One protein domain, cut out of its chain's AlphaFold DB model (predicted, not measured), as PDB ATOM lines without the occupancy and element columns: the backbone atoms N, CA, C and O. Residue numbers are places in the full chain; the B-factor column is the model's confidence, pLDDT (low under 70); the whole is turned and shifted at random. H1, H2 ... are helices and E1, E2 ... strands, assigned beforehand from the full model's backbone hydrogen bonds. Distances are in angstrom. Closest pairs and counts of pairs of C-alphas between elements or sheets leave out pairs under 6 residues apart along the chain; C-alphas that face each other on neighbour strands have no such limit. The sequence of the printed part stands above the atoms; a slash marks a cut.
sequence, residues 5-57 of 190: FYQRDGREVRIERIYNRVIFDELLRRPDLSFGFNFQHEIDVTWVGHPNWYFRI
ATOM      1  N   PHE A   5      26.048   5.814  20.284       94.00
ATOM      2  CA  PHE A   5      26.169   4.364  20.260       94.00
ATOM      3  C   PHE A   5      25.610   3.745  21.541       94.00
ATOM      4  O   PHE A   5      25.588   4.379  22.597       94.00
ATOM      5  N   TYR A   6      25.168   2.492  21.456       92.75
ATOM      6  CA  TYR A   6      24.801   1.684  22.617       92.75
ATOM      7  C   TYR A   6      25.501   0.328  22.574       92.75
ATOM      8  O   TYR A   6      25.881  -0.164  21.512       92.75
ATOM      9  N   GLN A   7      25.672  -0.281  23.745       94.62
ATOM     10  CA  GLN A   7      26.269  -1.606  23.866       94.62
ATOM     11  C   GLN A   7      25.209  -2.690  23.679       94.62
ATOM     12  O   GLN A   7      24.165  -2.680  24.335       94.62
ATOM     13  N   ARG A   8      25.502  -3.651  22.806       95.56
ATOM     14  CA  ARG A   8      24.687  -4.846  22.582       95.56
ATOM     15  C   ARG A   8      25.607  -6.027  22.313       95.56
ATOM     16  O   ARG A   8      26.413  -5.979  21.391       95.56
ATOM     17  N   ASP A   9      25.492  -7.076  23.123       95.62
ATOM     18  CA  ASP A   9      26.256  -8.321  22.958       95.62
ATOM     19  C   ASP A   9      27.784  -8.097  22.870       95.62
ATOM     20  O   ASP A   9      28.482  -8.703  22.057       95.62
ATOM     21  N   GLY A  10      28.307  -7.176  23.693       95.25
ATOM     22  CA  GLY A  10      29.733  -6.820  23.741       95.25
ATOM     23  C   GLY A  10      30.232  -6.002  22.546       95.25
ATOM     24  O   GLY A  10      31.442  -5.855  22.371       95.25
ATOM     25  N   ARG A  11      29.322  -5.502  21.705       95.94
ATOM     26  CA  ARG A  11      29.630  -4.661  20.550       95.94
ATOM     27  C   ARG A  11      28.969  -3.302  20.685       95.94
ATOM     28  O   ARG A  11      27.840  -3.177  21.157       95.94
ATOM     29  N   GLU A  12      29.676  -2.304  20.185       96.12
ATOM     30  CA  GLU A  12      29.148  -0.962  20.032       96.12
ATOM     31  C   GLU A  12      28.296  -0.884  18.758       96.12
ATOM     32  O   GLU A  12      28.743  -1.250  17.670       96.12
ATOM     33  N   VAL A  13      27.043  -0.451  18.902       96.94
ATOM     34  CA  VAL A  13      26.071  -0.337  17.809       96.94
ATOM     35  C   VAL A  13      25.650   1.118  17.670       96.94
ATOM     36  O   VAL A  13      25.213   1.734  18.644       96.94
ATOM     37  N   ARG A  14      25.761   1.667  16.454       96.19
ATOM     38  CA  ARG A  14      25.355   3.046  16.152       96.19
ATOM     39  C   ARG A  14      23.844   3.215  16.317       96.19
ATOM     40  O   ARG A  14      23.055   2.375  15.887       96.19
ATOM     41  N   ILE A  15      23.445   4.333  16.914       95.56
ATOM     42  CA  ILE A  15      22.054   4.762  17.030       95.56
ATOM     43  C   ILE A  15      21.739   5.673  15.843       95.56
ATOM     44  O   ILE A  15      22.260   6.777  15.751       95.56
ATOM     45  N   GLU A  16      20.865   5.226  14.944       96.38
ATOM     46  CA  GLU A  16      20.409   6.043  13.808       96.38
ATOM     47  C   GLU A  16      19.142   6.841  14.127       96.38
ATOM     48  O   GLU A  16      18.927   7.930  13.596       96.38
ATOM     49  N   ARG A  17      18.262   6.284  14.970       95.31
ATOM     50  CA  ARG A  17      16.959   6.870  15.298       95.31
ATOM     51  C   ARG A  17      16.634   6.710  16.772       95.31
ATOM     52  O   ARG A  17      16.864   5.648  17.345       95.31
ATOM     53  N   ILE A  18      16.017   7.734  17.353       93.12
ATOM     54  CA  ILE A  18      15.522   7.693  18.732       93.12
ATOM     55  C   ILE A  18      14.037   8.028  18.738       93.12
ATOM     56  O   ILE A  18      13.634   9.130  18.366       93.12
ATOM     57  N   TYR A  19      13.220   7.082  19.206       92.62
ATOM     58  CA  TYR A  19      11.838   7.361  19.574       92.62
ATOM     59  C   TYR A  19      11.802   8.010  20.954       92.62
ATOM     60  O   TYR A  19      11.900   7.339  21.982       92.62
ATOM     61  N   ASN A  20      11.713   9.337  20.972       89.81
ATOM     62  CA  ASN A  20      11.832  10.096  22.203       89.81
ATOM     63  C   ASN A  20      10.495  10.145  22.949       89.81
ATOM     64  O   ASN A  20       9.479  10.620  22.442       89.81
ATOM     65  N   ARG A  21      10.514   9.671  24.195       88.94
ATOM     66  CA  ARG A  21       9.378   9.702  25.126       88.94
ATOM     67  C   ARG A  21       9.744  10.327  26.469       88.94
ATOM     68  O   ARG A  21       9.014  10.148  27.440       88.94
ATOM     69  N   VAL A  22      10.866  11.044  26.518       87.69
ATOM     70  CA  VAL A  22      11.353  11.714  27.722       87.69
ATOM     71  C   VAL A  22      10.401  12.844  28.107       87.69
ATOM     72  O   VAL A  22       9.989  13.647  27.271       87.69
ATOM     73  N   ILE A  23      10.066  12.904  29.394       84.75
ATOM     74  CA  ILE A  23       9.325  14.004  30.009       84.75
ATOM     75  C   ILE A  23      10.344  14.829  30.792       84.75
ATOM     76  O   ILE A  23      10.876  14.354  31.795       84.75
ATOM     77  N   PHE A  24      10.638  16.048  30.340       83.25
ATOM     78  CA  PHE A  24      11.707  16.856  30.935       83.25
ATOM     79  C   PHE A  24      11.455  17.198  32.409       83.25
ATOM     80  O   PHE A  24      12.395  17.198  33.194       83.25
ATOM     81  N   ASP A  25      10.202  17.381  32.827       78.88
ATOM     82  CA  ASP A  25       9.857  17.599  34.239       78.88
ATOM     83  C   ASP A  25      10.237  16.419  35.141       78.88
ATOM     84  O   ASP A  25      10.575  16.611  36.310       78.88
ATOM     85  N   GLU A  26      10.131  15.192  34.625       84.94
ATOM     86  CA  GLU A  26      10.553  13.983  35.336       84.94
ATOM     87  C   GLU A  26      12.077  13.868  35.319       84.94
ATOM     88  O   GLU A  26      12.682  13.568  36.347       84.94
ATOM     89  N   LEU A  27      12.690  14.189  34.177       86.19
ATOM     90  CA  LEU A  27      14.139  14.210  34.005       86.19
ATOM     91  C   LEU A  27      14.822  15.160  35.001       86.19
ATOM     92  O   LEU A  27      15.782  14.775  35.656       86.19
ATOM     93  N   LEU A  28      14.290  16.374  35.173       83.94
ATOM     94  CA  LEU A  28      14.817  17.385  36.100       83.94
ATOM     95  C   LEU A  28      14.753  16.947  37.570       83.94
ATOM     96  O   LEU A  28      15.528  17.426  38.392       83.94
ATOM     97  N   ARG A  29      13.853  16.017  37.919       87.06
ATOM     98  CA  ARG A  29      13.754  15.438  39.273       87.06
ATOM     99  C   ARG A  29      14.685  14.254  39.489       87.06
ATOM    100  O   ARG A  29      14.678  13.671  40.572       87.06
ATOM    101  N   ARG A  30      15.459  13.886  38.473       89.62
ATOM    102  CA  ARG A  30      16.420  12.789  38.496       89.62
ATOM    103  C   ARG A  30      17.843  13.317  38.287       89.62
ATOM    104  O   ARG A  30      18.481  12.960  37.297       89.62
ATOM    105  N   PRO A  31      18.360  14.160  39.208       88.38
ATOM    106  CA  PRO A  31      19.726  14.684  39.121       88.38
ATOM    107  C   PRO A  31      20.789  13.583  39.264       88.38
ATOM    108  O   PRO A  31      21.959  13.816  38.990       88.38
ATOM    109  N   ASP A  32      20.386  12.387  39.698       92.81
ATOM    110  CA  ASP A  32      21.213  11.187  39.758       92.81
ATOM    111  C   ASP A  32      21.516  10.587  38.375       92.81
ATOM    112  O   ASP A  32      22.459   9.806  38.237       92.81
ATOM    113  N   LEU A  33      20.735  10.930  37.346       89.81
ATOM    114  CA  LEU A  33      20.976  10.454  35.992       89.81
ATOM    115  C   LEU A  33      22.075  11.285  35.323       89.81
ATOM    116  O   LEU A  33      21.942  12.491  35.132       89.81
ATOM    117  N   SER A  34      23.142  10.605  34.915       83.75
ATOM    118  CA  SER A  34      24.174  11.163  34.045       83.75
ATOM    119  C   SER A  34      23.919  10.729  32.604       83.75
ATOM    120  O   SER A  34      23.682   9.549  32.335       83.75
ATOM    121  N   PHE A  35      23.964  11.682  31.677       83.88
ATOM    122  CA  PHE A  35      23.751  11.440  30.253       83.88
ATOM    123  C   PHE A  35      25.060  11.618  29.494       83.88
ATOM    124  O   PHE A  35      25.799  12.572  29.722       83.88
ATOM    125  N   GLY A  36      25.319  10.727  28.535       84.44
ATOM    126  CA  GLY A  36      26.461  10.852  27.624       84.44
ATOM    127  C   GLY A  36      26.278  11.911  26.531       84.44
ATOM    128  O   GLY A  36      27.181  12.115  25.729       84.44
ATOM    129  N   PHE A  37      25.114  12.567  26.467       87.81
ATOM    130  CA  PHE A  37      24.803  13.602  25.485       87.81
ATOM    131  C   PHE A  37      23.853  14.653  26.070       87.81
ATOM    132  O   PHE A  37      23.202  14.427  27.091       87.81
ATOM    133  N   ASN A  38      23.756  15.799  25.396       86.06
ATOM    134  CA  ASN A  38      22.828  16.872  25.736       86.06
ATOM    135  C   ASN A  38      21.739  16.974  24.659       86.06
ATOM    136  O   ASN A  38      22.052  17.074  23.477       86.06
ATOM    137  N   PHE A  39      20.467  16.992  25.068       86.00
ATOM    138  CA  PHE A  39      19.310  17.133  24.172       86.00
ATOM    139  C   PHE A  39      19.288  18.449  23.377       86.00
ATOM    140  O   PHE A  39      18.556  18.544  22.397       86.00
ATOM    141  N   GLN A  40      20.051  19.459  23.806       82.75
ATOM    142  CA  GLN A  40      20.177  20.752  23.124       82.75
ATOM    143  C   GLN A  40      21.306  20.780  22.085       82.75
ATOM    144  O   GLN A  40      21.388  21.727  21.308       82.75
ATOM    145  N   HIS A  41      22.196  19.784  22.085       87.75
ATOM    146  CA  HIS A  41      23.279  19.711  21.109       87.75
ATOM    147  C   HIS A  41      22.807  19.028  19.828       87.75
ATOM    148  O   HIS A  41      21.958  18.136  19.852       87.75
ATOM    149  N   GLU A  42      23.408  19.425  18.710       87.88
ATOM    150  CA  GLU A  42      23.238  18.724  17.447       87.88
ATOM    151  C   GLU A  42      23.907  17.348  17.536       87.88
ATOM    152  O   GLU A  42      25.116  17.229  17.751       87.88
ATOM    153  N   ILE A  43      23.095  16.306  17.402       92.25
ATOM    154  CA  ILE A  43      23.532  14.914  17.377       92.25
ATOM    155  C   ILE A  43      23.055  14.266  16.080       92.25
ATOM    156  O   ILE A  43      21.953  14.545  15.610       92.25
ATOM    157  N   ASP A  44      23.884  13.397  15.507       95.06
ATOM    158  CA  ASP A  44      23.625  12.716  14.236       95.06
ATOM    159  C   ASP A  44      22.670  11.529  14.442       95.06
ATOM    160  O   ASP A  44      23.044  10.357  14.351       95.06
ATOM    161  N   VAL A  45      21.425  11.851  14.806       93.94
ATOM    162  CA  VAL A  45      20.316  10.906  14.945       93.94
ATOM    163  C   VAL A  45      19.039  11.511  14.374       93.94
ATOM    164  O   VAL A  45      18.766  12.704  14.501       93.94
ATOM    165  N   THR A  46      18.178  10.666  13.817       93.31
ATOM    166  CA  THR A  46      16.809  11.077  13.498       93.31
ATOM    167  C   THR A  46      15.934  10.970  14.744       93.31
ATOM    168  O   THR A  46      15.686   9.876  15.265       93.31
ATOM    169  N   TRP A  47      15.401  12.097  15.202       91.00
ATOM    170  CA  TRP A  47      14.427  12.107  16.285       91.00
ATOM    171  C   TRP A  47      13.022  11.770  15.788       91.00
ATOM    172  O   TRP A  47      12.398  12.545  15.066       91.00
ATOM    173  N   VAL A  48      12.467  10.655  16.259       89.50
ATOM    174  CA  VAL A  48      11.038  10.358  16.108       89.50
ATOM    175  C   VAL A  48      10.319  10.984  17.302       89.50
ATOM    176  O   VAL A  48      10.251  10.401  18.385       89.50
ATOM    177  N   GLY A  49       9.846  12.216  17.099       84.62
ATOM    178  CA  GLY A  49       9.382  13.107  18.165       84.62
ATOM    179  C   GLY A  49      10.522  13.966  18.715       84.62
ATOM    180  O   GLY A  49      11.018  13.724  19.811       84.62
ATOM    181  N   HIS A  50      10.951  14.975  17.950       86.38
ATOM    182  CA  HIS A  50      12.040  15.875  18.351       86.38
ATOM    183  C   HIS A  50      11.849  16.433  19.782       86.38
ATOM    184  O   HIS A  50      10.767  16.942  20.078       86.38
ATOM    185  N   PRO A  51      12.868  16.397  20.666       84.62
ATOM    186  CA  PRO A  51      12.749  16.872  22.050       84.62
ATOM    187  C   PRO A  51      12.165  18.287  22.178       84.62
ATOM    188  O   PRO A  51      11.320  18.533  23.034       84.62
ATOM    189  N   ASN A  52      12.517  19.187  21.254       81.06
ATOM    190  CA  ASN A  52      11.985  20.556  21.206       81.06
ATOM    191  C   ASN A  52      10.456  20.661  21.060       81.06
ATOM    192  O   ASN A  52       9.895  21.695  21.425       81.06
ATOM    193  N   TRP A  53       9.753  19.627  20.573       77.88
ATOM    194  CA  TRP A  53       8.281  19.631  20.548       77.88
ATOM    195  C   TRP A  53       7.681  19.834  21.939       77.88
ATOM    196  O   TRP A  53       6.629  20.464  22.048       77.88
ATOM    197  N   TYR A  54       8.382  19.380  22.983       73.69
ATOM    198  CA  TYR A  54       8.004  19.597  24.378       73.69
ATOM    199  C   TYR A  54       7.795  21.081  24.708       73.69
ATOM    200  O   TYR A  54       6.902  21.418  25.478       73.69
ATOM    201  N   PHE A  55       8.583  21.969  24.096       72.06
ATOM    202  CA  PHE A  55       8.521  23.411  24.336       72.06
ATOM    203  C   PHE A  55       7.631  24.149  23.329       72.06
ATOM    204  O   PHE A  55       7.092  25.203  23.659       72.06
ATOM    205  N   ARG A  56       7.437  23.608  22.114       72.19
ATOM    206  CA  ARG A  56       6.609  24.252  21.073       72.19
ATOM    207  C   ARG A  56       5.119  24.255  21.411       72.19
ATOM    208  O   ARG A  56       4.445  25.243  21.137       72.19
ATOM    209  N   ILE A  57       4.594  23.160  21.964       76.44
ATOM    210  CA  ILE A  57       3.174  23.042  22.328       76.44
ATOM    211  C   ILE A  57       3.060  23.208  23.843       76.44
ATOM    212  O   ILE A  57       3.201  22.249  24.599       76.44
TER     213      ILE A  57
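This is residues 5 to 57 of the 190 residues of an uncharacterized protein of Chthoniobacterales bacterium (UniProt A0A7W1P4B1). This is a loose, open chain: a strand hairpin, E1 and E2, at one end, a small parallel pair of strands, E3 and E4, further along, and the short helix H2 at the end away from the hairpin. Between E3 and E4 the chain swings out in a wide loop that holds the short helix H1; residues 25 to 35 of it stick out, as do residues 7 to 12 of the hairpin. The printed part has 53 residues, with two named helices and four named strands in the order E1, E2, E3, H1, E4, H2; the class is mixed, helices and strands, with 23 residues, under half, in named elements. One two-strand sheet, E1 and E2, is antiparallel and the other, E3 and E4, is parallel. The whole is loose, with a radius of gyration of the C-alphas of 12.7 A and spans of 38 by 26 by 17 A.

Start at E1, residues 5 to 8, and E2, residues 11 to 15: they form a hairpin, antiparallel at 137 degrees. Look there for N 6 and O 13, 2.9 A apart, and N 11 and O 8, 3.0 A apart, both within hydrogen-bond range. E2 then runs on into E3, residues 17 to 19, across a break of 1 residue at 73 degrees; the two meet only through their link. E3 and E4, residues 46 to 48, are parallel neighbours at 19 degrees, with N 18 and O 46 at 3.0 A and N 48 and O 18 at 2.9 A. With H1, residues 24 to 27, they make a strand-helix-strand unit, two parallel neighbour strands with a helix between them in the chain, and its crossover is right-handed. H2, residues 53 to 56, is only just apart from H1, the closest C-alphas being 8.0 A apart. E1 is apart from E3, H1, E4 and H2. Both helices are too short for any O i to N i+4 pair, but each has its one O i to N i+3 pair within range.

Find C-alpha 5 at (26.169, 4.364, 20.260), where E1 begins its 9.6 A. E2 covers 12.6 A, from C-alpha 11 to C-alpha 15, and E3 6.7 A. H1 spans 4.7 A from C-alpha 24 at (11.707, 16.856, 30.935). E4 spans 6.4 A, and H2 runs 4.9 A to C-alpha 56 at (6.609, 24.252, 21.073).

The two C-alphas farthest apart are those of Gly 10 and Ile 57, 40.0 A. The printed part has no cut. The link from H1 to E4, residues 28 to 45, is long; the other links are tight. The mean pLDDT of the printed part is 88.2, and no printed residue is under 70.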